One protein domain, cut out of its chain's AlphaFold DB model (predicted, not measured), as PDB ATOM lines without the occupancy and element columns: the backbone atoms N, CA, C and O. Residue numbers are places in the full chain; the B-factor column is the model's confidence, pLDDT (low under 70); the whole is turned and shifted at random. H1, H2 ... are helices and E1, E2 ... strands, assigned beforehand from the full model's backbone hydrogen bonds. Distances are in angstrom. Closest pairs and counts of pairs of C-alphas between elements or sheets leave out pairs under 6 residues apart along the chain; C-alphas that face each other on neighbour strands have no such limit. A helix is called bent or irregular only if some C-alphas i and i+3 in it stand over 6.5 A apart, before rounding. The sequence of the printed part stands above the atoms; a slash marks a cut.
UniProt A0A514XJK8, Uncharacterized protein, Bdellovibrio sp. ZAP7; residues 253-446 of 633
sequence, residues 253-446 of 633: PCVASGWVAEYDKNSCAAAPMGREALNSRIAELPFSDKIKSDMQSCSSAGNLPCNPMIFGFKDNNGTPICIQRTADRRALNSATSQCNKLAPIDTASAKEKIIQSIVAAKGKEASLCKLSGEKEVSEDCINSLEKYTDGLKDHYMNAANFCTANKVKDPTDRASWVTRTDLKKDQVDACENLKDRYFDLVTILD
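What this domain is: This is residues 253 to 446 of the 633 residues of an uncharacterized protein of Bdellovibrio sp. ZAP7 (UniProt A0A514XJK8). A small antiparallel hairpin, E1 and E2, sits among helices that mostly run along the longest axis: H1 packs on E2 with H2 beside it as a helical hairpin, while H8 passes on the E1 side with H4 and the long H6 next to it. Short H3 lies in the middle, H5 crosses one end of H6 and H8, and at the other end residues 405 to 413 stick out, of which 411 to 413 belong to H7. The printed part has 194 residues, with two named strands and then eight named helices along the chain, E1, E2 and H1 to H8; the sheet has the order E1 - E2, and the class is mostly helix. The whole is compact, with a radius of gyration of the C-alphas of 16.6 A and spans of 49 by 35 by 25 A.

Where its parts are: Find C-alpha 253 at (130.052, 79.604, 110.083), where E1 begins; it covers residues 253 to 256, and E2 residues 259 to 264, 14.7 A long. Next come H1, residues 272 to 283, 16.6 A, and H2, residues 289 to 300, 15.8 A. H3 is residues 308 to 311. H4, residues 329 to 342, is 20.2 A long and irregular, with C-alphas 333 and 336 8.5 A apart. H5, residues 348 to 361, measures 19.9 A. Look for C-alpha 379 at (120.090, 75.196, 145.006): H6 runs from there to residue 404, 32.1 A, irregular with C-alphas 384 and 387 8.0 A apart and a kink of 57 degrees near residue 387. H7 is residues 411 to 414. H8, residues 421 to 445, is 36.6 A long and ends with C-alpha 445 at (121.920, 71.407, 136.542).

How they stand to each other: Begin at the hairpin of E1 and E2, where two pairs of backbone atoms are within hydrogen-bond range: N 254 and O 261 at 2.9 A; N 256 and O 259 at 3.1 A. From E2, look to H1: the closest C-alphas, those of Glu 262 and Gly 274, are 4.2 A apart. From E1, the C-alphas of Val 255 and Gln 427 of H8 are the closest, at 6.4 A, and those of Ala 256 and Ala 335 of H4 at 5.7 A. H1 and H2 form a helical hairpin and touch, Ile 282 and Lys 292 being closest at 6.1 A between C-alphas, at a shallow tilt of 13 degrees, opposite ways. H6 and H8 touch, with C-alphas 403 and 431 closest at 5.9 A, at a shallow tilt of 26 degrees, opposite ways. Residues 333 to 337 of H4 touch H8, with C-alphas 333 and 426 closest at 5.4 A, at a shallow tilt of 18 degrees, the same way. H3 only just touches H5, H6 and H8, with 3 pairs of C-alphas within 8 A in each case; Met 309 and Leu 392 of H6 are closest at 6.0 A. H5 only just touches H6, with 3 such pairs, C-alphas 359 and 384 closest at 6.7 A, about perpendicular at 74 degrees. H7 touches no helix; H1 and H8 are apart. In H1, H2 and H5 every O i to N i+4 pair is within hydrogen-bond range, against 5 of 10 in H4, 20 of 22 in H6 and 20 of 21 in H8; H3 and H7 are too short for such a pair.

The domain as a whole: The two C-alphas farthest apart, those of Ser 367 and Thr 412, are 52.1 A from each other. The printed part has no cut. The links H3 to H4 and H5 to H6 are long, with 17 residues each. The mean pLDDT of the printed part is 71.0; look with care at residues 389 to 426, which are under 70, and at H7, whose mean is 37.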
ATOM      1  N   PRO A 253     130.044  80.021 108.686       61.66
ATOM      2  CA  PRO A 253     130.052  79.604 110.083       61.66
ATOM      3  C   PRO A 253     130.560  78.165 110.250       61.66
ATOM      4  O   PRO A 253     130.242  77.283 109.453       61.66
ATOM      5  N   CYS A 254     131.325  77.925 111.312       69.62
ATOM      6  CA  CYS A 254     131.926  76.637 111.651       69.62
ATOM      7  C   CYS A 254     131.994  76.438 113.170       69.62
ATOM      8  O   CYS A 254     132.011  77.405 113.935       69.62
ATOM      9  N   VAL A 255     132.071  75.182 113.615       74.00
ATOM     10  CA  VAL A 255     132.247  74.820 115.026       74.00
ATOM     11  C   VAL A 255     133.670  74.332 115.290       74.00
ATOM     12  O   VAL A 255     134.145  73.397 114.646       74.00
ATOM     13  N   ALA A 256     134.349  74.929 116.270       78.00
ATOM     14  CA  ALA A 256     135.659  74.479 116.746       78.00
ATOM     15  C   ALA A 256     135.825  74.764 118.242       78.00
ATOM     16  O   ALA A 256     135.468  75.841 118.712       78.00
ATOM     17  N   SER A 257     136.366  73.805 119.003       80.50
ATOM     18  CA  SER A 257     136.638  73.958 120.445       80.50
ATOM     19  C   SER A 257     135.419  74.381 121.289       80.50
ATOM     20  O   SER A 257     135.564  74.932 122.376       80.50
ATOM     21  N   GLY A 258     134.204  74.107 120.804       76.62
ATOM     22  CA  GLY A 258     132.946  74.513 121.435       76.62
ATOM     23  C   GLY A 258     132.439  75.914 121.076       76.62
ATOM     24  O   GLY A 258     131.453  76.353 121.660       76.62
ATOM     25  N   TRP A 259     133.073  76.614 120.134       79.75
ATOM     26  CA  TRP A 259     132.633  77.912 119.611       79.75
ATOM     27  C   TRP A 259     131.899  77.769 118.289       79.75
ATOM     28  O   TRP A 259     132.244  76.890 117.507       79.75
ATOM     29  N   VAL A 260     130.971  78.688 118.011       73.69
ATOM     30  CA  VAL A 260     130.527  78.995 116.645       73.69
ATOM     31  C   VAL A 260     131.344  80.199 116.177       73.69
ATOM     32  O   VAL A 260     131.205  81.293 116.726       73.69
ATOM     33  N   ALA A 261     132.223  79.983 115.205       72.25
ATOM     34  CA  ALA A 261     133.158  80.970 114.667       72.25
ATOM     35  C   ALA A 261     133.056  81.025 113.134       72.25
ATOM     36  O   ALA A 261     132.218  80.345 112.539       72.25
ATOM     37  N   GLU A 262     133.914  81.813 112.487       68.31
ATOM     38  CA  GLU A 262     134.015  81.843 111.025       68.31
ATOM     39  C   GLU A 262     135.176  80.984 110.509       68.31
ATOM     40  O   GLU A 262     136.238  80.860 111.133       68.31
ATOM     41  N   TYR A 263     134.946  80.382 109.345       65.31
ATOM     42  CA  TYR A 263     135.927  79.645 108.569       65.31
ATOM     43  C   TYR A 263     136.625  80.601 107.592       65.31
ATOM     44  O   TYR A 263     135.969  81.269 106.798       65.31
ATOM     45  N   ASP A 264     137.955  80.667 107.637       62.53
ATOM     46  CA  ASP A 264     138.797  81.435 106.708       62.53
ATOM     47  C   ASP A 264     140.070  80.627 106.397       62.53
ATOM     48  O   ASP A 264     140.588  79.916 107.256       62.53
ATOM     49  N   LYS A 265     140.577  80.696 105.159       60.00
ATOM     50  CA  LYS A 265     141.849  80.069 104.716       60.00
ATOM     51  C   LYS A 265     142.076  78.631 105.223       60.00
ATOM     52  O   LYS A 265     143.115  78.313 105.804       60.00
ATOM     53  N   ASN A 266     141.105  77.752 104.971       57.97
ATOM     54  CA  ASN A 266     141.088  76.339 105.380       57.97
ATOM     55  C   ASN A 266     141.114  76.122 106.910       57.97
ATOM     56  O   ASN A 266     141.612  75.101 107.388       57.97
ATOM     57  N   SER A 267     140.601  77.072 107.697       62.66
ATOM     58  CA  SER A 267     140.632  77.014 109.157       62.66
ATOM     59  C   SER A 267     139.407  77.651 109.812       62.66
ATOM     60  O   SER A 267     139.096  78.816 109.589       62.66
ATOM     61  N   CYS A 268     138.768  76.901 110.710       67.69
ATOM     62  CA  CYS A 268     137.822  77.458 111.668       67.69
ATOM     63  C   CYS A 268     138.577  78.173 112.798       67.69
ATOM     64  O   CYS A 268     139.474  77.578 113.396       67.69
ATOM     65  N   ALA A 269     138.221  79.424 113.098       65.38
ATOM     66  CA  ALA A 269     138.728  80.228 114.222       65.38
ATOM     67  C   ALA A 269     140.247  80.543 114.297       65.38
ATOM     68  O   ALA A 269     140.619  81.507 114.962       65.38
ATOM     69  N   ALA A 270     141.152  79.798 113.642       65.31
ATOM     70  CA  ALA A 270     142.599  80.045 113.756       65.31
ATOM     71  C   ALA A 270     143.154  81.019 112.696       65.31
ATOM     72  O   ALA A 270     144.222  81.610 112.904       65.31
ATOM     73  N   ALA A 271     142.445  81.215 111.580       68.69
ATOM     74  CA  ALA A 271     142.717  82.273 110.606       68.69
ATOM     75  C   ALA A 271     142.190  83.645 111.098       68.69
ATOM     76  O   ALA A 271     141.300  83.664 111.946       68.69
ATOM     77  N   PRO A 272     142.718  84.793 110.615       72.50
ATOM     78  CA  PRO A 272     142.454  86.105 111.219       72.50
ATOM     79  C   PRO A 272     140.972  86.479 111.351       72.50
ATOM     80  O   PRO A 272     140.564  86.861 112.442       72.50
ATOM     81  N   MET A 273     140.158  86.295 110.302       65.75
ATOM     82  CA  MET A 273     138.717  86.600 110.359       65.75
ATOM     83  C   MET A 273     137.980  85.688 111.351       65.75
ATOM     84  O   MET A 273     137.255  86.156 112.224       65.75
ATOM     85  N   GLY A 274     138.247  84.378 111.292       69.62
ATOM     86  CA  GLY A 274     137.700  83.417 112.254       69.62
ATOM     87  C   GLY A 274     138.084  83.727 113.703       69.62
ATOM     88  O   GLY A 274     137.299  83.473 114.617       69.62
ATOM     89  N   ARG A 275     139.275  84.295 113.912       79.00
ATOM     90  CA  ARG A 275     139.790  84.689 115.226       79.00
ATOM     91  C   ARG A 275     139.138  85.962 115.755       79.00
ATOM     92  O   ARG A 275     138.880  86.054 116.949       79.00
ATOM     93  N   GLU A 276     138.851  86.920 114.884       80.00
ATOM     94  CA  GLU A 276     138.086  88.120 115.227       80.00
ATOM     95  C   GLU A 276     136.655  87.749 115.647       80.00
ATOM     96  O   GLU A 276     136.209  88.138 116.726       80.00
ATOM     97  N   ALA A 277     135.988  86.876 114.879       76.19
ATOM     98  CA  ALA A 277     134.687  86.316 115.246       76.19
ATOM     99  C   ALA A 277     134.726  85.577 116.601       76.19
ATOM    100  O   ALA A 277     133.863  85.796 117.452       76.19
ATOM    101  N   LEU A 278     135.754  84.750 116.842       82.94
ATOM    102  CA  LEU A 278     135.982  84.091 118.132       82.94
ATOM    103  C   LEU A 278     136.165  85.104 119.277       82.94
ATOM    104  O   LEU A 278     135.537  84.963 120.324       82.94
ATOM    105  N   ASN A 279     137.001  86.128 119.096       86.88
ATOM    106  CA  ASN A 279     137.279  87.128 120.130       86.88
ATOM    107  C   ASN A 279     136.025  87.936 120.505       86.88
ATOM    108  O   ASN A 279     135.834  88.233 121.686       86.88
ATOM    109  N   SER A 280     135.144  88.211 119.537       84.19
ATOM    110  CA  SER A 280     133.821  88.802 119.780       84.19
ATOM    111  C   SER A 280     132.931  87.885 120.630       84.19
ATOM    112  O   SER A 280     132.365  88.340 121.622       84.19
ATOM    113  N   ARG A 281     132.885  86.572 120.345       81.88
ATOM    114  CA  ARG A 281     132.159  85.598 121.192       81.88
ATOM    115  C   ARG A 281     132.727  85.480 122.607       81.88
ATOM    116  O   ARG A 281     131.972  85.273 123.550       81.88
ATOM    117  N   ILE A 282     134.038  85.648 122.781       85.19
ATOM    118  CA  ILE A 282     134.671  85.680 124.110       85.19
ATOM    119  C   ILE A 282     134.240  86.933 124.893       85.19
ATOM    120  O   ILE A 282     134.015  86.857 126.103       85.19
ATOM    121  N   ALA A 283     134.079  88.079 124.222       86.00
ATOM    122  CA  ALA A 283     133.622  89.316 124.856       86.00
ATOM    123  C   ALA A 283     132.172  89.222 125.379       86.00
ATOM    124  O   ALA A 283     131.873  89.778 126.438       86.00
ATOM    125  N   GLU A 284     131.307  88.469 124.690       82.06
ATOM    126  CA  GLU A 284     129.897  88.230 125.056       82.06
ATOM    127  C   GLU A 284     129.711  87.365 126.325       82.06
ATOM    128  O   GLU A 284     128.621  87.339 126.894       82.06
ATOM    129  N   LEU A 285     130.749  86.671 126.810       79.31
ATOM    130  CA  LEU A 285     130.617  85.720 127.923       79.31
ATOM    131  C   LEU A 285     130.256  86.371 129.279       79.31
ATOM    132  O   LEU A 285     130.754  87.455 129.602       79.31
ATOM    133  N   PRO A 286     129.526  85.661 130.166       80.19
ATOM    134  CA  PRO A 286     129.202  86.113 131.523       80.19
ATOM    135  C   PRO A 286     130.340  85.853 132.543       80.19
ATOM    136  O   PRO A 286     130.091  85.379 133.653       80.19
ATOM    137  N   PHE A 287     131.592  86.152 132.172       83.19
ATOM    138  CA  PHE A 287     132.787  86.043 133.031       83.19
ATOM    139  C   PHE A 287     133.448  87.408 133.275       83.19
ATOM    140  O   PHE A 287     133.117  88.391 132.614       83.19
ATOM    141  N   SER A 288     134.394  87.463 134.218       86.00
ATOM    142  CA  SER A 288     135.174  88.672 134.512       86.00
ATOM    143  C   SER A 288     136.123  89.050 133.367       86.00
ATOM    144  O   SER A 288     136.572  88.196 132.597       86.00
ATOM    145  N   ASP A 289     136.485  90.332 133.288       88.56
ATOM    146  CA  ASP A 289     137.358  90.850 132.225       88.56
ATOM    147  C   ASP A 289     138.751  90.211 132.236       88.56
ATOM    148  O   ASP A 289     139.338  89.999 131.176       88.56
ATOM    149  N   LYS A 290     139.251  89.802 133.414       88.88
ATOM    150  CA  LYS A 290     140.483  89.007 133.528       88.88
ATOM    151  C   LYS A 290     140.374  87.703 132.730       88.88
ATOM    152  O   LYS A 290     141.247  87.416 131.923       88.88
ATOM    153  N   ILE A 291     139.297  86.940 132.919       88.06
ATOM    154  CA  ILE A 291     139.097  85.653 132.233       88.06
ATOM    155  C   ILE A 291     138.953  85.865 130.723       88.06
ATOM    156  O   ILE A 291     139.554  85.136 129.934       88.06
ATOM    157  N   LYS A 292     138.209  86.900 130.309       89.56
ATOM    158  CA  LYS A 292     138.087  87.284 128.894       89.56
ATOM    159  C   LYS A 292     139.448  87.634 128.288       89.56
ATOM    160  O   LYS A 292     139.760  87.159 127.198       89.56
ATOM    161  N   SER A 293     140.273  88.391 129.010       90.44
ATOM    162  CA  SER A 293     141.642  88.748 128.615       90.44
ATOM    163  C   SER A 293     142.566  87.528 128.523       90.44
ATOM    164  O   SER A 293     143.275  87.366 127.530       90.44
ATOM    165  N   ASP A 294     142.509  86.605 129.489       90.38
ATOM    166  CA  ASP A 294     143.291  85.360 129.471       90.38
ATOM    167  C   ASP A 294     142.905  84.483 128.255       90.38
ATOM    168  O   ASP A 294     143.762  83.917 127.565       90.38
ATOM    169  N   MET A 295     141.611  84.425 127.916       89.81
ATOM    170  CA  MET A 295     141.097  83.735 126.725       89.81
ATOM    171  C   MET A 295     141.472  84.427 125.404       89.81
ATOM    172  O   MET A 295     141.848  83.759 124.437       89.81
ATOM    173  N   GLN A 296     141.413  85.758 125.342       89.75
ATOM    174  CA  GLN A 296     141.868  86.531 124.182       89.75
ATOM    175  C   GLN A 296     143.387  86.432 123.993       89.75
ATOM    176  O   GLN A 296     143.857  86.367 122.858       89.75
ATOM    177  N   SER A 297     144.160  86.336 125.075       90.44
ATOM    178  CA  SER A 297     145.607  86.088 125.042       90.44
ATOM    179  C   SER A 297     145.924  84.708 124.452       90.44
ATOM    180  O   SER A 297     146.770  84.589 123.565       90.44
ATOM    181  N   CYS A 298     145.172  83.678 124.858       87.88
ATOM    182  CA  CYS A 298     145.236  82.332 124.283       87.88
ATOM    183  C   CYS A 298     145.001  82.331 122.757       87.88
ATOM    184  O   CYS A 298     145.811  81.800 121.995       87.88
ATOM    185  N   SER A 299     143.923  82.990 122.317       85.12
ATOM    186  CA  SER A 299     143.570  83.195 120.903       85.12
ATOM    187  C   SER A 299     144.650  83.981 120.138       85.12
ATOM    188  O   SER A 299     145.077  83.607 119.040       85.12
ATOM    189  N   SER A 300     145.176  85.051 120.739       82.88
ATOM    190  CA  SER A 300     146.181  85.932 120.125       82.88
ATOM    191  C   SER A 300     147.516  85.221 119.890       82.88
ATOM    192  O   SER A 300     148.106  85.385 118.822       82.88
ATOM    193  N   ALA A 301     147.923  84.327 120.798       81.19
ATOM    194  CA  ALA A 301     149.081  83.440 120.633       81.19
ATOM    195  C   ALA A 301     148.938  82.417 119.480       81.19
ATOM    196  O   ALA A 301     149.875  81.674 119.190       81.19
ATOM    197  N   GLY A 302     147.784  82.356 118.802       74.69
ATOM    198  CA  GLY A 302     147.525  81.433 117.694       74.69
ATOM    199  C   GLY A 302     147.094  80.030 118.121       74.69
ATOM    200  O   GLY A 302     147.022  79.141 117.269       74.69
ATOM    201  N   ASN A 303     146.796  79.852 119.408       84.62
ATOM    202  CA  ASN A 303     146.127  78.680 119.962       84.62
ATOM    203  C   ASN A 303     144.602  78.871 119.888       84.62
ATOM    204  O   ASN A 303     144.123  79.964 119.584       84.62
ATOM    205  N   LEU A 304     143.830  77.822 120.179       85.75
ATOM    206  CA  LEU A 304     142.373  77.937 120.313       85.75
ATOM    207  C   LEU A 304     141.968  77.697 121.780       85.75
ATOM    208  O   LEU A 304     142.302  76.644 122.326       85.75
ATOM    209  N   PRO A 305     141.259  78.632 122.440       89.06
ATOM    210  CA  PRO A 305     140.655  78.377 123.740       89.06
ATOM    211  C   PRO A 305     139.445  77.443 123.588       89.06
ATOM    212  O   PRO A 305     138.577  77.669 122.744       89.06
ATOM    213  N   CYS A 306     139.348  76.411 124.421       88.75
ATOM    214  CA  CYS A 306     138.115  75.645 124.595       88.75
ATOM    215  C   CYS A 306     137.037  76.522 125.238       88.75
ATOM    216  O   CYS A 306     137.345  77.356 126.088       88.75
ATOM    217  N   ASN A 307     135.776  76.344 124.841       87.94
ATOM    218  CA  ASN A 307     134.667  77.095 125.418       87.94
ATOM    219  C   ASN A 307     134.459  76.702 126.895       87.94
ATOM    220  O   ASN A 307     134.044  75.568 127.157       87.94
ATOM    221  N   PRO A 308     134.697  77.605 127.867       85.56
ATOM    222  CA  PRO A 308     134.573  77.274 129.283       85.56
ATOM    223  C   PRO A 308     133.132  76.958 129.697       85.56
ATOM    224  O   PRO A 308     132.929  76.319 130.722       85.56
ATOM    225  N   MET A 309     132.130  77.313 128.882       80.75
ATOM    226  CA  MET A 309     130.731  76.927 129.103       80.75
ATOM    227  C   MET A 309     130.425  75.456 128.773       80.75
ATOM    228  O   MET A 309     129.329  74.979 129.031       80.75
ATOM    229  N   ILE A 310     131.378  74.731 128.184       81.50
ATOM    230  CA  ILE A 310     131.214  73.336 127.733       81.50
ATOM    231  C   ILE A 310     132.341  72.437 128.272       81.50
ATOM    232  O   ILE A 310     132.154  71.237 128.494       81.50
ATOM    233  N   PHE A 311     133.524  73.018 128.475       86.50
ATOM    234  CA  PHE A 311     134.740  72.323 128.896       86.50
ATOM    235  C   PHE A 311     135.254  72.768 130.272       86.50
ATOM    236  O   PHE A 311     136.213  72.181 130.764       86.50
ATOM    237  N   GLY A 312     134.637  73.777 130.898       86.94
ATOM    238  CA  GLY A 312     135.141  74.376 132.133       86.94
ATOM    239  C   GLY A 312     136.491  75.075 131.954       86.94
ATOM    240  O   GLY A 312     136.946  75.349 130.837       86.94
ATOM    241  N   PHE A 313     137.135  75.364 133.078       89.81
ATOM    242  CA  PHE A 313     138.489  75.905 133.124       89.81
ATOM    243  C   PHE A 313     139.502  74.804 133.461       89.81
ATOM    244  O   PHE A 313     139.154  73.738 133.964       89.81
ATOM    245  N   LYS A 314     140.783  75.063 133.182       89.50
ATOM    246  CA  LYS A 314     141.886  74.148 133.521       89.50
ATOM    247  C   LYS A 314     142.040  73.981 135.039       89.50
ATOM    248  O   LYS A 314     142.512  72.949 135.510       89.50
ATOM    249  N   ASP A 315     141.688  75.022 135.783       86.81
ATOM    250  CA  ASP A 315     141.773  75.117 137.232       86.81
ATOM    251  C   ASP A 315     140.640  75.998 137.782       86.81
ATOM    252  O   ASP A 315     139.901  76.646 137.038       86.81
ATOM    253  N   ASN A 316     140.530  76.057 139.108       83.94
ATOM    254  CA  ASN A 316     139.534  76.877 139.798       83.94
ATOM    255  C   ASN A 316     139.860  78.388 139.782       83.94
ATOM    256  O   ASN A 316     139.098  79.177 140.330       83.94
ATOM    257  N   ASN A 317     140.957  78.818 139.149       82.69
ATOM    258  CA  ASN A 317     141.347  80.230 139.055       82.69
ATOM    259  C   ASN A 317     140.848  80.890 137.755       82.69
ATOM    260  O   ASN A 317     141.179  82.047 137.478       82.69
ATOM    261  N   GLY A 318     140.071  80.161 136.946       83.94
ATOM    262  CA  GLY A 318     139.564  80.632 135.659       83.94
ATOM    263  C   GLY A 318     140.583  80.542 134.518       83.94
ATOM    264  O   GLY A 318     140.382  81.183 133.487       83.94
ATOM    265  N   THR A 319     141.670  79.771 134.662       89.81
ATOM    266  CA  THR A 319     142.658  79.611 133.583       89.81
ATOM    267  C   THR A 319     142.029  78.874 132.393       89.81
ATOM    268  O   THR A 319     141.562  77.740 132.555       89.81
ATOM    269  N   PRO A 320     142.023  79.446 131.177       90.19
ATOM    270  CA  PRO A 320     141.398  78.807 130.026       90.19
ATOM    271  C   PRO A 320     142.179  77.581 129.542       90.19
ATOM    272  O   PRO A 320     143.411  77.529 129.581       90.19
ATOM    273  N   ILE A 321     141.453  76.590 129.023       91.31
ATOM    274  CA  ILE A 321     142.053  75.426 128.367       91.31
ATOM    275  C   ILE A 321     142.444  75.833 126.940       91.31
ATOM    276  O   ILE A 321     141.586  76.022 126.084       91.31
ATOM    277  N   CYS A 322     143.743  75.965 126.684       89.56
ATOM    278  CA  CYS A 322     144.292  76.311 125.373       89.56
ATOM    279  C   CYS A 322     144.779  75.064 124.635       89.56
ATOM    280  O   CYS A 322     145.762  74.453 125.060       89.56
ATOM    281  N   ILE A 323     144.157  74.717 123.505       86.56
ATOM    282  CA  ILE A 323     144.716  73.690 122.618       86.56
ATOM    283  C   ILE A 323     145.820  74.308 121.760       86.56
ATOM    284  O   ILE A 323     145.619  75.317 121.075       86.56
ATOM    285  N   GLN A 324     147.018  73.725 121.836       77.00
ATOM    286  CA  GLN A 324     148.164  74.211 121.080       77.00
ATOM    287  C   GLN A 324     148.035  73.869 119.600       77.00
ATOM    288  O   GLN A 324     147.639  72.766 119.219       77.00
ATOM    289  N   ARG A 325     148.442  74.809 118.749       66.75
ATOM    290  CA  ARG A 325     148.568  74.554 117.317       66.75
ATOM    291  C   ARG A 325     149.764  73.634 117.061       66.75
ATOM    292  O   ARG A 325     150.907  74.081 117.095       66.75
ATOM    293  N   THR A 326     149.514  72.363 116.757       58.34
ATOM    294  CA  THR A 326     150.568  71.492 116.220       58.34
ATOM    295  C   THR A 326     150.994  71.985 114.830       58.34
ATOM    296  O   THR A 326     150.240  72.664 114.128       58.34
ATOM    297  N   ALA A 327     152.232  71.680 114.428       49.44
ATOM    298  CA  ALA A 327     152.807  72.190 113.178       49.44
ATOM    299  C   ALA A 327     152.046  71.734 111.914       49.44
ATOM    300  O   ALA A 327     152.109  72.402 110.878       49.44
ATOM    301  N   ASP A 328     151.294  70.631 111.998       49.44
ATOM    302  CA  ASP A 328     150.403  70.201 110.926       49.44
ATOM    303  C   ASP A 328     149.127  71.061 110.903       49.44
ATOM    304  O   ASP A 328     148.250  70.962 111.764       49.44
ATOM    305  N   ARG A 329     148.988  71.881 109.855       47.97
ATOM    306  CA  ARG A 329     147.803  72.725 109.622       47.97
ATOM    307  C   ARG A 329     146.492  71.925 109.522       47.97
ATOM    308  O   ARG A 329     145.431  72.529 109.630       47.97
ATOM    309  N   ARG A 330     146.548  70.598 109.342       45.72
ATOM    310  CA  ARG A 330     145.390  69.685 109.337       45.72
ATOM    311  C   ARG A 330     144.845  69.371 110.737       45.72
ATOM    312  O   ARG A 330     143.773  68.796 110.849       45.72
ATOM    313  N   ALA A 331     145.527  69.756 111.818       48.78
ATOM    314  CA  ALA A 331     145.108  69.409 113.182       48.78
ATOM    315  C   ALA A 331     143.782  70.052 113.648       48.78
ATOM    316  O   ALA A 331     143.228  69.644 114.672       48.78
ATOM    317  N   LEU A 332     143.230  70.999 112.879       51.88
ATOM    318  CA  LEU A 332     141.865  71.515 113.055       51.88
ATOM    319  C   LEU A 332     140.791  70.424 112.984       51.88
ATOM    320  O   LEU A 332     139.776  70.559 113.667       51.88
ATOM    321  N   ASN A 333     141.071  69.308 112.303       52.09
ATOM    322  CA  ASN A 333     140.258  68.090 112.256       52.09
ATOM    323  C   ASN A 333     140.070  67.397 113.634       52.09
ATOM    324  O   ASN A 333     139.672  66.243 113.731       52.09
ATOM    325  N   SER A 334     140.442  68.054 114.737       64.00
ATOM    326  CA  SER A 334     140.386  67.485 116.084       64.00
ATOM    327  C   SER A 334     140.176  68.506 117.204       64.00
ATOM    328  O   SER A 334     140.246  68.115 118.363       64.00
ATOM    329  N   ALA A 335     139.901  69.786 116.924       76.31
ATOM    330  CA  ALA A 335     139.872  70.839 117.954       76.31
ATOM    331  C   ALA A 335     138.938  70.505 119.143       76.31
ATOM    332  O   ALA A 335     139.358  70.489 120.300       76.31
ATOM    333  N   THR A 336     137.694  70.111 118.852       77.12
ATOM    334  CA  THR A 336     136.723  69.649 119.861       77.12
ATOM    335  C   THR A 336     137.164  68.341 120.538       77.12
ATOM    336  O   THR A 336     136.988  68.185 121.744       77.12
ATOM    337  N   SER A 337     137.816  67.425 119.809       77.81
ATOM    338  CA  SER A 337     138.378  66.178 120.361       77.81
ATOM    339  C   SER A 337     139.562  66.429 121.313       77.81
ATOM    340  O   SER A 337     139.710  65.736 122.315       77.81
ATOM    341  N   GLN A 338     140.385  67.447 121.055       83.31
ATOM    342  CA  GLN A 338     141.461  67.860 121.958       83.31
ATOM    343  C   GLN A 338     140.889  68.481 123.239       83.31
ATOM    344  O   GLN A 338     141.296  68.084 124.328       83.31
ATOM    345  N   CYS A 339     139.884  69.357 123.130       86.06
ATOM    346  CA  CYS A 339     139.151  69.855 124.299       86.06
ATOM    347  C   CYS A 339     138.493  68.710 125.095       86.06
ATOM    348  O   CYS A 339     138.585  68.693 126.320       86.06
ATOM    349  N   ASN A 340     137.929  67.697 124.422       83.88
ATOM    350  CA  ASN A 340     137.400  66.498 125.082       83.88
ATOM    351  C   ASN A 340     138.455  65.733 125.889       83.88
ATOM    352  O   ASN A 340     138.151  65.268 126.981       83.88
ATOM    353  N   LYS A 341     139.677  65.588 125.359       85.00
ATOM    354  CA  LYS A 341     140.783  64.898 126.046       85.00
ATOM    355  C   LYS A 341     141.319  65.686 127.242       85.00
ATOM    356  O   LYS A 341     141.778  65.077 128.199       85.00
ATOM    357  N   LEU A 342     141.288  67.019 127.175       86.19
ATOM    358  CA  LEU A 342     141.772  67.899 128.245       86.19
ATOM    359  C   LEU A 342     140.744  68.103 129.369       86.19
ATOM    360  O   LEU A 342     141.141  68.332 130.506       86.19
ATOM    361  N   ALA A 343     139.450  67.997 129.063       86.19
ATOM    362  CA  ALA A 343     138.354  68.095 130.025       86.19
ATOM    363  C   ALA A 343     137.287  67.021 129.743       86.19
ATOM    364  O   ALA A 343     136.238  67.347 129.179       86.19
ATOM    365  N   PRO A 344     137.537  65.735 130.061       84.38
ATOM    366  CA  PRO A 344     136.580  64.650 129.822       84.38
ATOM    367  C   PRO A 344     135.260  64.870 130.580       84.38
ATOM    368  O   PRO A 344     135.196  65.654 131.522       84.38
ATOM    369  N   ILE A 345     134.186  64.214 130.131       83.75
ATOM    370  CA  ILE A 345     132.828  64.356 130.697       83.75
ATOM    371  C   ILE A 345     132.196  63.006 131.084       83.75
ATOM    372  O   ILE A 345     131.057  62.935 131.532       83.75
ATOM    373  N   ASP A 346     132.954  61.926 130.929       80.12
ATOM    374  CA  ASP A 346     132.554  60.528 131.109       80.12
ATOM    375  C   ASP A 346     132.249  60.126 132.562       80.12
ATOM    376  O   ASP A 346     131.661  59.074 132.801       80.12
ATOM    377  N   THR A 347     132.622  60.954 133.540       80.31
ATOM    378  CA  THR A 347     132.449  60.677 134.973       80.31
ATOM    379  C   THR A 347     131.789  61.844 135.702       80.31
ATOM    380  O   THR A 347     132.068  63.012 135.419       80.31
ATOM    381  N   ALA A 348     130.964  61.542 136.712       75.31
ATOM    382  CA  ALA A 348     130.337  62.561 137.557       75.31
ATOM    383  C   ALA A 348     131.371  63.502 138.204       75.31
ATOM    384  O   ALA A 348     131.173  64.712 138.209       75.31
ATOM    385  N   SER A 349     132.526  62.985 138.645       78.31
ATOM    386  CA  SER A 349     133.610  63.808 139.208       78.31
ATOM    387  C   SER A 349     134.231  64.779 138.192       78.31
ATOM    388  O   SER A 349     134.643  65.878 138.564       78.31
ATOM    389  N   ALA A 350     134.297  64.424 136.903       81.06
ATOM    390  CA  ALA A 350     134.762  65.351 135.872       81.06
ATOM    391  C   ALA A 350     133.715  66.443 135.581       81.06
ATOM    392  O   ALA A 350     134.068  67.620 135.491       81.06
ATOM    393  N   LYS A 351     132.425  66.075 135.538       82.56
ATOM    394  CA  LYS A 351     131.304  67.025 135.427       82.56
ATOM    395  C   LYS A 351     131.257  67.995 136.619       82.56
ATOM    396  O   LYS A 351     131.132  69.201 136.421       82.56
ATOM    397  N   GLU A 352     131.458  67.497 137.839       81.88
ATOM    398  CA  GLU A 352     131.578  68.299 139.065       81.88
ATOM    399  C   GLU A 352     132.724  69.314 138.972       81.88
ATOM    400  O   GLU A 352     132.510  70.503 139.197       81.88
ATOM    401  N   LYS A 353     133.929  68.879 138.575       83.06
ATOM    402  CA  LYS A 353     135.099  69.764 138.437       83.06
ATOM    403  C   LYS A 353     134.881  70.887 137.427       83.06
ATOM    404  O   LYS A 353     135.303  72.012 137.684       83.06
ATOM    405  N   ILE A 354     134.195  70.609 136.314       84.38
ATOM    406  CA  ILE A 354     133.788  71.643 135.352       84.38
ATOM    407  C   ILE A 354     132.954  72.705 136.082       84.38
ATOM    408  O   ILE A 354     133.351  73.872 136.105       84.38
ATOM    409  N   ILE A 355     131.875  72.301 136.759       84.19
ATOM    410  CA  ILE A 355     130.968  73.206 137.483       84.19
ATOM    411  C   ILE A 355     131.703  73.998 138.582       84.19
ATOM    412  O   ILE A 355     131.580  75.223 138.648       84.19
ATOM    413  N   GLN A 356     132.524  73.330 139.396       84.38
ATOM    414  CA  GLN A 356     133.334  73.960 140.446       84.38
ATOM    415  C   GLN A 356     134.289  75.012 139.879       84.38
ATOM    416  O   GLN A 356     134.370  76.113 140.423       84.38
ATOM    417  N   SER A 357     134.961  74.712 138.761       82.75
ATOM    418  CA  SER A 357     135.879  75.652 138.111       82.75
ATOM    419  C   SER A 357     135.165  76.919 137.626       82.75
ATOM    420  O   SER A 357     135.695  78.018 137.760       82.75
ATOM    421  N   ILE A 358     133.928  76.788 137.135       83.12
ATOM    422  CA  ILE A 358     133.093  77.897 136.653       83.12
ATOM    423  C   ILE A 358     132.616  78.786 137.806       83.12
ATOM    424  O   ILE A 358     132.647  80.012 137.692       83.12
ATOM    425  N   VAL A 359     132.176  78.191 138.917       83.31
ATOM    426  CA  VAL A 359     131.721  78.940 140.100       83.31
ATOM    427  C   VAL A 359     132.891  79.641 140.791       83.31
ATOM    428  O   VAL A 359     132.784  80.824 141.118       83.31
ATOM    429  N   ALA A 360     134.045  78.979 140.889       80.56
ATOM    430  CA  ALA A 360     135.281  79.589 141.368       80.56
ATOM    431  C   ALA A 360     135.731  80.771 140.490       80.56
ATOM    432  O   ALA A 360     136.011  81.858 140.997       80.56
ATOM    433  N   ALA A 361     135.680  80.613 139.165       79.81
ATOM    434  CA  ALA A 361     135.987  81.662 138.194       79.81
ATOM    435  C   ALA A 361     135.037  82.883 138.268       79.81
ATOM    436  O   ALA A 361     135.417  83.991 137.889       79.81
ATOM    437  N   LYS A 362     133.819  82.721 138.805       78.38
ATOM    438  CA  LYS A 362     132.895  83.828 139.129       78.38
ATOM    439  C   LYS A 362     133.178  84.508 140.482       78.38
ATOM    440  O   LYS A 362     132.418  85.388 140.882       78.38
ATOM    441  N   GLY A 363     134.236  84.120 141.200       75.94
ATOM    442  CA  GLY A 363     134.567  84.661 142.524       75.94
ATOM    443  C   GLY A 363     133.670  84.129 143.648       75.94
ATOM    444  O   GLY A 363     133.436  84.829 144.633       75.94
ATOM    445  N   LYS A 364     133.127  82.916 143.495       78.94
ATOM    446  CA  LYS A 364     132.358  82.200 144.525       78.94
ATOM    447  C   LYS A 364     133.156  81.003 145.039       78.94
ATOM    448  O   LYS A 364     134.097  80.552 144.393       78.94
ATOM    449  N   GLU A 365     132.807  80.485 146.212       76.94
ATOM    450  CA  GLU A 365     133.537  79.353 146.781       76.94
ATOM    451  C   GLU A 365     133.242  78.069 145.983       76.94
ATOM    452  O   GLU A 365     132.092  77.654 145.853       76.94
ATOM    453  N   ALA A 366     134.283  77.422 145.451       71.62
ATOM    454  CA  ALA A 366     134.145  76.213 144.628       71.62
ATOM    455  C   ALA A 366     133.403  75.072 145.355       71.62
ATOM    456  O   ALA A 366     132.718  74.266 144.731       71.62
ATOM    457  N   SER A 367     133.530  75.018 146.685       71.56
ATOM    458  CA  SER A 367     132.942  73.994 147.555       71.56
ATOM    459  C   SER A 367     131.406  73.995 147.578       71.56
ATOM    460  O   SER A 367     130.828  72.971 147.941       71.56
ATOM    461  N   LEU A 368     130.762  75.098 147.161       67.75
ATOM    462  CA  LEU A 368     129.304  75.235 147.054       67.75
ATOM    463  C   LEU A 368     128.701  74.223 146.067       67.75
ATOM    464  O   LEU A 368     127.555  73.808 146.224       67.75
ATOM    465  N   CYS A 369     129.486  73.809 145.069       70.81
ATOM    466  CA  CYS A 369     129.072  72.942 143.972       70.81
ATOM    467  C   CYS A 369     129.668  71.536 144.095       70.81
ATOM    468  O   CYS A 369     130.474  71.120 143.265       70.81
ATOM    469  N   LYS A 370     129.284  70.792 145.132       73.75
ATOM    470  CA  LYS A 370     129.576  69.353 145.237       73.75
ATOM    471  C   LYS A 370     128.393  68.541 144.728       73.75
ATOM    472  O   LYS A 370     127.258  68.845 145.087       73.75
ATOM    473  N   LEU A 371     128.652  67.506 143.928       63.19
ATOM    474  CA  LEU A 371     127.601  66.586 143.492       63.19
ATOM    475  C   LEU A 371     127.317  65.572 144.600       63.19
ATOM    476  O   LEU A 371     128.146  64.712 144.904       63.19
ATOM    477  N   SER A 372     126.122  65.643 145.183       55.00
ATOM    478  CA  SER A 372     125.648  64.606 146.095       55.00
ATOM    479  C   SER A 372     125.144  63.421 145.271       55.00
ATOM    480  O   SER A 372     124.053  63.472 144.708       55.00
ATOM    481  N   GLY A 373     125.951  62.362 145.157       53.84
ATOM    482  CA  GLY A 373     125.532  61.103 144.527       53.84
ATOM    483  C   GLY A 373     125.130  61.232 143.051       53.84
ATOM    484  O   GLY A 373     123.994  60.940 142.692       53.84
ATOM    485  N   GLU A 374     126.068  61.656 142.198       52.97
ATOM    486  CA  GLU A 374     125.983  61.696 140.720       52.97
ATOM    487  C   GLU A 374     124.879  62.549 140.058       52.97
ATOM    488  O   GLU A 374     124.979  62.779 138.852       52.97
ATOM    489  N   LYS A 375     123.838  63.003 140.773       56.19
ATOM    490  CA  LYS A 375     122.600  63.491 140.128       56.19
ATOM    491  C   LYS A 375     122.055  64.833 140.600       56.19
ATOM    492  O   LYS A 375     121.270  65.418 139.862       56.19
ATOM    493  N   GLU A 376     122.439  65.321 141.777       61.47
ATOM    494  CA  GLU A 376     121.848  66.543 142.334       61.47
ATOM    495  C   GLU A 376     122.909  67.578 142.732       61.47
ATOM    496  O   GLU A 376     123.926  67.274 143.367       61.47
ATOM    497  N   VAL A 377     122.637  68.817 142.320       67.75
ATOM    498  CA  VAL A 377     123.383  70.042 142.619       67.75
ATOM    499  C   VAL A 377     122.591  70.832 143.663       67.75
ATOM    500  O   VAL A 377     121.363  70.858 143.617       67.75
ATOM    501  N   SER A 378     123.273  71.485 144.606       71.75
ATOM    502  CA  SER A 378     122.623  72.351 145.599       71.75
ATOM    503  C   SER A 378     121.945  73.565 144.944       71.75
ATOM    504  O   SER A 378     122.469  74.142 143.989       71.75
ATOM    505  N   GLU A 379     120.815  74.012 145.499       73.19
ATOM    506  CA  GLU A 379     120.090  75.196 145.006       73.19
ATOM    507  C   GLU A 379     120.998  76.446 144.976       73.19
ATOM    508  O   GLU A 379     120.988  77.209 144.015       73.19
ATOM    509  N   ASP A 380     121.879  76.615 145.971       72.31
ATOM    510  CA  ASP A 380     122.865  77.709 146.032       72.31
ATOM    511  C   ASP A 380     123.892  77.671 144.886       72.31
ATOM    512  O   ASP A 380     124.339  78.715 144.390       72.31
ATOM    513  N   CYS A 381     124.261  76.470 144.435       77.31
ATOM    514  CA  CYS A 381     125.111  76.290 143.267       77.31
ATOM    515  C   CYS A 381     124.336  76.592 141.972       77.31
ATOM    516  O   CYS A 381     124.863  77.309 141.120       77.31
ATOM    517  N   ILE A 382     123.075  76.151 141.847       73.19
ATOM    518  CA  ILE A 382     122.197  76.488 140.708       73.19
ATOM    519  C   ILE A 382     122.019  78.013 140.601       73.19
ATOM    520  O   ILE A 382     122.276  78.590 139.545       73.19
ATOM    521  N   ASN A 383     121.720  78.694 141.710       75.88
ATOM    522  CA  ASN A 383     121.613  80.156 141.777       75.88
ATOM    523  C   ASN A 383     122.930  80.862 141.397       75.88
ATOM    524  O   ASN A 383     122.936  81.876 140.699       75.88
ATOM    525  N   SER A 384     124.084  80.299 141.773       73.62
ATOM    526  CA  SER A 384     125.404  80.797 141.339       73.62
ATOM    527  C   SER A 384     125.673  80.577 139.834       73.62
ATOM    528  O   SER A 384     126.550  81.219 139.230       73.62
ATOM    529  N   LEU A 385     124.908  79.691 139.196       72.62
ATOM    530  CA  LEU A 385     125.020  79.291 137.797       72.62
ATOM    531  C   LEU A 385     123.917  79.849 136.890       72.62
ATOM    532  O   LEU A 385     124.093  79.740 135.689       72.62
ATOM    533  N   GLU A 386     122.889  80.536 137.388       70.06
ATOM    534  CA  GLU A 386     121.740  81.043 136.604       70.06
ATOM    535  C   GLU A 386     122.138  81.720 135.265       70.06
ATOM    536  O   GLU A 386     121.842  81.226 134.175       70.06
ATOM    537  N   LYS A 387     122.965  82.777 135.312       66.88
ATOM    538  CA  LYS A 387     123.481  83.454 134.094       66.88
ATOM    539  C   LYS A 387     124.377  82.582 133.205       66.88
ATOM    540  O   LYS A 387     124.644  82.925 132.057       66.88
ATOM    541  N   TYR A 388     124.918  81.498 133.755       73.00
ATOM    542  CA  TYR A 388     125.680  80.503 133.004       73.00
ATOM    543  C   TYR A 388     124.746  79.487 132.337       73.00
ATOM    544  O   TYR A 388     124.986  79.160 131.182       73.00
ATOM    545  N   THR A 389     123.678  79.028 133.001       67.81
ATOM    546  CA  THR A 389     122.676  78.134 132.404       67.81
ATOM    547  C   THR A 389     121.948  78.803 131.245       67.81
ATOM    548  O   THR A 389     121.794  78.166 130.206       67.81
ATOM    549  N   ASP A 390     121.609  80.090 131.360       68.00
ATOM    550  CA  ASP A 390     121.010  80.852 130.257       68.00
ATOM    551  C   ASP A 390     121.974  80.991 129.075       68.00
ATOM    552  O   ASP A 390     121.654  80.581 127.963       68.00
ATOM    553  N   GLY A 391     123.200  81.473 129.311       67.12
ATOM    554  CA  GLY A 391     124.197  81.607 128.245       67.12
ATOM    555  C   GLY A 391     124.612  80.265 127.622       67.12
ATOM    556  O   GLY A 391     124.871  80.201 126.424       67.12
ATOM    557  N   LEU A 392     124.631  79.174 128.401       67.38
ATOM    558  CA  LEU A 392     124.897  77.819 127.908       67.38
ATOM    559  C   LEU A 392     123.736  77.320 127.049       67.38
ATOM    560  O   LEU A 392     123.971  76.745 125.990       67.38
ATOM    561  N   LYS A 393     122.495  77.562 127.475       66.56
ATOM    562  CA  LYS A 393     121.285  77.241 126.720       66.56
ATOM    563  C   LYS A 393     121.211  78.036 125.424       66.56
ATOM    564  O   LYS A 393     120.976  77.428 124.390       66.56
ATOM    565  N   ASP A 394     121.480  79.337 125.431       64.75
ATOM    566  CA  ASP A 394     121.484  80.159 124.217       64.75
ATOM    567  C   ASP A 394     122.624  79.771 123.270       64.75
ATOM    568  O   ASP A 394     122.405  79.578 122.072       64.75
ATOM    569  N   HIS A 395     123.840  79.578 123.790       66.19
ATOM    570  CA  HIS A 395     124.975  79.110 122.994       66.19
ATOM    571  C   HIS A 395     124.716  77.719 122.406       66.19
ATOM    572  O   HIS A 395     124.959  77.495 121.218       66.19
ATOM    573  N   TYR A 396     124.162  76.800 123.200       64.94
ATOM    574  CA  TYR A 396     123.751  75.492 122.715       64.94
ATOM    575  C   TYR A 396     122.611  75.589 121.712       64.94
ATOM    576  O   TYR A 396     122.699  74.939 120.689       64.94
ATOM    577  N   MET A 397     121.576  76.400 121.922       61.66
ATOM    578  CA  MET A 397     120.489  76.551 120.955       61.66
ATOM    579  C   MET A 397     120.997  77.157 119.645       61.66
ATOM    580  O   MET A 397     120.571  76.726 118.580       61.66
ATOM    581  N   ASN A 398     121.963  78.076 119.682       61.50
ATOM    582  CA  ASN A 398     122.619  78.606 118.486       61.50
ATOM    583  C   ASN A 398     123.464  77.541 117.766       61.50
ATOM    584  O   ASN A 398     123.323  77.352 116.555       61.50
ATOM    585  N   ALA A 399     124.292  76.791 118.499       61.47
ATOM    586  CA  ALA A 399     125.098  75.705 117.943       61.47
ATOM    587  C   ALA A 399     124.237  74.520 117.465       61.47
ATOM    588  O   ALA A 399     124.473  73.974 116.394       61.47
ATOM    589  N   ALA A 400     123.183  74.162 118.192       56.00
ATOM    590  CA  ALA A 400     122.214  73.135 117.843       56.00
ATOM    591  C   ALA A 400     121.361  73.575 116.658       56.00
ATOM    592  O   ALA A 400     121.140  72.762 115.771       56.00
ATOM    593  N   ASN A 401     120.940  74.838 116.555       56.47
ATOM    594  CA  ASN A 401     120.301  75.356 115.342       56.47
ATOM    595  C   ASN A 401     121.255  75.242 114.145       56.47
ATOM    596  O   ASN A 401     120.847  74.744 113.099       56.47
ATOM    597  N   PHE A 402     122.537  75.583 114.302       61.09
ATOM    598  CA  PHE A 402     123.558  75.352 113.274       61.09
ATOM    599  C   PHE A 402     123.718  73.856 112.916       61.09
ATOM    600  O   PHE A 402     123.758  73.507 111.736       61.09
ATOM    601  N   CYS A 403     123.729  72.951 113.895       57.22
ATOM    602  CA  CYS A 403     123.877  71.507 113.676       57.22
ATOM    603  C   CYS A 403     122.584  70.813 113.174       57.22
ATOM    604  O   CYS A 403     122.666  69.807 112.474       57.22
ATOM    605  N   THR A 404     121.385  71.331 113.483       46.97
ATOM    606  CA  THR A 404     120.081  70.667 113.233       46.97
ATOM    607  C   THR A 404     119.244  71.306 112.125       46.97
ATOM    608  O   THR A 404     118.571  70.577 111.391       46.97
ATOM    609  N   ALA A 405     119.368  72.618 111.870       45.66
ATOM    610  CA  ALA A 405     118.900  73.210 110.608       45.66
ATOM    611  C   ALA A 405     119.605  72.566 109.393       45.66
ATOM    612  O   ALA A 405     119.105  72.622 108.267       45.66
ATOM    613  N   ASN A 406     120.724  71.877 109.650       41.62
ATOM    614  CA  ASN A 406     121.518  71.098 108.716       41.62
ATOM    615  C   ASN A 406     121.155  69.600 108.591       41.62
ATOM    616  O   ASN A 406     121.958  68.821 108.073       41.62
ATOM    617  N   LYS A 407     119.874  69.220 108.757       41.50
ATOM    618  CA  LYS A 407     119.277  68.433 107.651       41.50
ATOM    619  C   LYS A 407     119.116  69.368 106.447       41.50
ATOM    620  O   LYS A 407     118.026  69.862 106.174       41.50
ATOM    621  N   VAL A 408     120.247  69.607 105.769       40.12
ATOM    622  CA  VAL A 408     120.433  70.488 104.602       40.12
ATOM    623  C   VAL A 408     119.256  70.332 103.637       40.12
ATOM    624  O   VAL A 408     119.181  69.350 102.900       40.12
ATOM    625  N   LYS A 409     118.322  71.293 103.649       35.47
ATOM    626  CA  LYS A 409     117.057  71.181 102.897       35.47
ATOM    627  C   LYS A 409     117.219  71.318 101.379       35.47
ATOM    628  O   LYS A 409     116.277  71.026 100.649       35.47
ATOM    629  N   ASP A 410     118.384  71.752 100.898       32.50
ATOM    630  CA  ASP A 410     118.679  71.875  99.470       32.50
ATOM    631  C   ASP A 410     120.198  71.678  99.206       32.50
ATOM    632  O   ASP A 410     120.997  72.447  99.752       32.50
ATOM    633  N   PRO A 411     120.627  70.700  98.375       31.36
ATOM    634  CA  PRO A 411     122.040  70.337  98.183       31.36
ATOM    635  C   PRO A 411     122.963  71.407  97.590       31.36
ATOM    636  O   PRO A 411     124.174  71.231  97.630       31.36
ATOM    637  N   THR A 412     122.452  72.503  97.032       36.59
ATOM    638  CA  THR A 412     123.317  73.462  96.313       36.59
ATOM    639  C   THR A 412     124.226  74.332  97.218       36.59
ATOM    640  O   THR A 412     125.231  74.836  96.747       36.59
ATOM    641  N   ASP A 413     124.004  74.427  98.540       40.59
ATOM    642  CA  ASP A 413     125.012  75.038  99.453       40.59
ATOM    643  C   ASP A 413     126.026  74.009  99.977       40.59
ATOM    644  O   ASP A 413     126.888  74.307 100.793       40.59
ATOM    645  N   ARG A 414     125.962  72.769  99.484       38.16
ATOM    646  CA  ARG A 414     126.889  71.689  99.843       38.16
ATOM    647  C   ARG A 414     128.172  71.707  99.002       38.16
ATOM    648  O   ARG A 414     129.066  70.920  99.278       38.16
ATOM    649  N   ALA A 415     128.235  72.567  97.982       39.69
ATOM    650  CA  ALA A 415     129.381  72.740  97.085       39.69
ATOM    651  C   ALA A 415     130.382  73.812  97.564       39.69
ATOM    652  O   ALA A 415     131.524  73.816  97.114       39.69
ATOM    653  N   SER A 416     129.967  74.714  98.464       39.97
ATOM    654  CA  SER A 416     130.856  75.662  99.154       39.97
ATOM    655  C   SER A 416     131.534  75.026 100.369       39.97
ATOM    656  O   SER A 416     132.676  75.350 100.682       39.97
ATOM    657  N   TRP A 417     130.873  74.070 101.023       38.81
ATOM    658  CA  TRP A 417     131.493  73.247 102.056       38.81
ATOM    659  C   TRP A 417     132.546  72.365 101.394       38.81
ATOM    660  O   TRP A 417     132.211  71.413 100.691       38.81
ATOM    661  N   VAL A 418     133.800  72.782 101.592       42.53
ATOM    662  CA  VAL A 418     135.042  72.298 100.981       42.53
ATOM    663  C   VAL A 418     134.953  70.838 100.534       42.53
ATOM    664  O   VAL A 418     134.582  69.960 101.310       42.53
ATOM    665  N   THR A 419     135.391  70.569  99.301       41.78
ATOM    666  CA  THR A 419     135.403  69.262  98.611       41.78
ATOM    667  C   THR A 419     136.291  68.182  99.259       41.78
ATOM    668  O   THR A 419     136.686  67.217  98.605       41.78
ATOM    669  N   ARG A 420     136.593  68.303 100.555       42.56
ATOM    670  CA  ARG A 420     137.255  67.295 101.376       42.56
ATOM    671  C   ARG A 420     136.250  66.685 102.356       42.56
ATOM    672  O   ARG A 420     135.625  67.371 103.160       42.56
ATOM    673  N   THR A 421     136.120  65.365 102.305       48.03
ATOM    674  CA  THR A 421     135.226  64.578 103.165       48.03
ATOM    675  C   THR A 421     135.597  64.599 104.648       48.03
ATOM    676  O   THR A 421     134.728  64.312 105.471       48.03
ATOM    677  N   ASP A 422     136.838  64.951 104.999       44.94
ATOM    678  CA  ASP A 422     137.306  65.032 106.385       44.94
ATOM    679  C   ASP A 422     136.685  66.217 107.131       44.94
ATOM    680  O   ASP A 422     135.990  65.993 108.114       44.94
ATOM    681  N   LEU A 423     136.761  67.435 106.585       51.53
ATOM    682  CA  LEU A 423     136.162  68.637 107.187       51.53
ATOM    683  C   LEU A 423     134.665  68.468 107.493       51.53
ATOM    684  O   LEU A 423     134.166  68.965 108.501       51.53
ATOM    685  N   LYS A 424     133.939  67.732 106.645       59.09
ATOM    686  CA  LYS A 424     132.533  67.392 106.886       59.09
ATOM    687  C   LYS A 424     132.366  66.436 108.072       59.09
ATOM    688  O   LYS A 424     131.435  66.622 108.851       59.09
ATOM    689  N   LYS A 425     133.229  65.423 108.202       60.59
ATOM    690  CA  LYS A 425     133.229  64.521 109.360       60.59
ATOM    691  C   LYS A 425     133.585  65.287 110.632       60.59
ATOM    692  O   LYS A 425     132.861  65.170 111.605       60.59
ATOM    693  N   ASP A 426     134.607  66.133 110.600       61.38
ATOM    694  CA  ASP A 426     135.069  66.863 111.784       61.38
ATOM    695  C   ASP A 426     134.006  67.830 112.325       61.38
ATOM    696  O   ASP A 426     133.867  67.986 113.535       61.38
ATOM    697  N   GLN A 427     133.221  68.460 111.441       70.12
ATOM    698  CA  GLN A 427     132.088  69.303 111.838       70.12
ATOM    699  C   GLN A 427     130.904  68.489 112.383       70.12
ATOM    700  O   GLN A 427     130.258  68.937 113.327       70.12
ATOM    701  N   VAL A 428     130.636  67.290 111.844       69.00
ATOM    702  CA  VAL A 428     129.629  66.365 112.403       69.00
ATOM    703  C   VAL A 428     130.067  65.874 113.781       69.00
ATOM    704  O   VAL A 428     129.337  66.076 114.746       69.00
ATOM    705  N   ASP A 429     131.285  65.342 113.898       68.12
ATOM    706  CA  ASP A 429     131.861  64.880 115.159       68.12
ATOM    707  C   ASP A 429     131.883  66.025 116.195       68.12
ATOM    708  O   ASP A 429     131.537  65.818 117.356       68.12
ATOM    709  N   ALA A 430     132.230  67.259 115.804       70.56
ATOM    710  CA  ALA A 430     132.185  68.421 116.696       70.56
ATOM    711  C   ALA A 430     130.756  68.792 117.138       70.56
ATOM    712  O   ALA A 430     130.563  69.128 118.307       70.56
ATOM    713  N   CYS A 431     129.774  68.720 116.235       72.31
ATOM    714  CA  CYS A 431     128.356  68.932 116.534       72.31
ATOM    715  C   CYS A 431     127.798  67.874 117.499       72.31
ATOM    716  O   CYS A 431     127.114  68.226 118.458       72.31
ATOM    717  N   GLU A 432     128.097  66.593 117.271       70.62
ATOM    718  CA  GLU A 432     127.650  65.481 118.121       70.62
ATOM    719  C   GLU A 432     128.274  65.575 119.520       70.62
ATOM    720  O   GLU A 432     127.554  65.588 120.513       70.62
ATOM    721  N   ASN A 433     129.589  65.806 119.614       72.25
ATOM    722  CA  ASN A 433     130.261  65.995 120.904       72.25
ATOM    723  C   ASN A 433     129.733  67.205 121.694       72.25
ATOM    724  O   ASN A 433     129.639  67.147 122.918       72.25
ATOM    725  N   LEU A 434     129.398  68.311 121.020       70.94
ATOM    726  CA  LEU A 434     128.830  69.494 121.671       70.94
ATOM    727  C   LEU A 434     127.398  69.243 122.167       70.94
ATOM    728  O   LEU A 434     127.034  69.701 123.249       70.94
ATOM    729  N   LYS A 435     126.610  68.489 121.396       70.88
ATOM    730  CA  LYS A 435     125.264  68.049 121.761       70.88
ATOM    731  C   LYS A 435     125.281  67.160 122.999       70.88
ATOM    732  O   LYS A 435     124.571  67.458 123.959       70.88
ATOM    733  N   ASP A 436     126.091  66.111 122.989       72.44
ATOM    734  CA  ASP A 436     126.118  65.143 124.083       72.44
ATOM    735  C   ASP A 436     126.613  65.812 125.377       72.44
ATOM    736  O   ASP A 436     125.959  65.691 126.412       72.44
ATOM    737  N   ARG A 437     127.646  66.671 125.295       75.94
ATOM    738  CA  ARG A 437     128.108  67.486 126.435       75.94
ATOM    739  C   ARG A 437     127.054  68.406 127.026       75.94
ATOM    740  O   ARG A 437     126.985  68.534 128.246       75.94
ATOM    741  N   TYR A 438     126.274  69.085 126.188       73.31
ATOM    742  CA  TYR A 438     125.224  69.968 126.682       73.31
ATOM    743  C   TYR A 438     124.179  69.181 127.477       73.31
ATOM    744  O   TYR A 438     123.861  69.562 128.601       73.31
ATOM    745  N   PHE A 439     123.686  68.063 126.931       68.81
ATOM    746  CA  PHE A 439     122.705  67.231 127.631       68.81
ATOM    747  C   PHE A 439     123.284  66.634 128.922       68.81
ATOM    748  O   PHE A 439     122.606  66.650 129.950       68.81
ATOM    749  N   ASP A 440     124.545  66.198 128.908       73.06
ATOM    750  CA  ASP A 440     125.255  65.695 130.088       73.06
ATOM    751  C   ASP A 440     125.395  66.725 131.220       73.06
ATOM    752  O   ASP A 440     125.359  66.335 132.390       73.06
ATOM    753  N   LEU A 441     125.568  68.013 130.890       72.31
ATOM    754  CA  LEU A 441     125.652  69.106 131.867       72.31
ATOM    755  C   LEU A 441     124.264  69.563 132.333       72.31
ATOM    756  O   LEU A 441     124.051  69.738 133.530       72.31
ATOM    757  N   VAL A 442     123.300  69.722 131.422       70.25
ATOM    758  CA  VAL A 442     121.941  70.175 131.772       70.25
ATOM    759  C   VAL A 442     121.204  69.158 132.635       70.25
ATOM    760  O   VAL A 442     120.523  69.560 133.571       70.25
ATOM    761  N   THR A 443     121.404  67.855 132.409       70.44
ATOM    762  CA  THR A 443     120.798  66.795 133.241       70.44
ATOM    763  C   THR A 443     121.225  66.883 134.715       70.44
ATOM    764  O   THR A 443     120.488  66.447 135.592       70.44
ATOM    765  N   ILE A 444     122.400  67.460 134.995       70.56
ATOM    766  CA  ILE A 444     122.916  67.695 136.353       70.56
ATOM    767  C   ILE A 444     122.427  69.027 136.932       70.56
ATOM    768  O   ILE A 444     122.170  69.115 138.130       70.56
ATOM    769  N   LEU A 445     122.316  70.065 136.101       67.38
ATOM    770  CA  LEU A 445     121.920  71.407 136.542       67.38
ATOM    771  C   LEU A 445     120.403  71.553 136.734       67.38
ATOM    772  O   LEU A 445     119.980  72.369 137.544       67.38
ATOM    773  N   ASP A 446     119.598  70.759 136.025       64.25
ATOM    774  CA  ASP A 446     118.148  70.683 136.214       64.25
ATOM    775  C   ASP A 446     117.653  69.224 136.121       64.25
ATOM    776  O   ASP A 446     117.142  68.792 135.078       64.25
TER     777      ASP A 446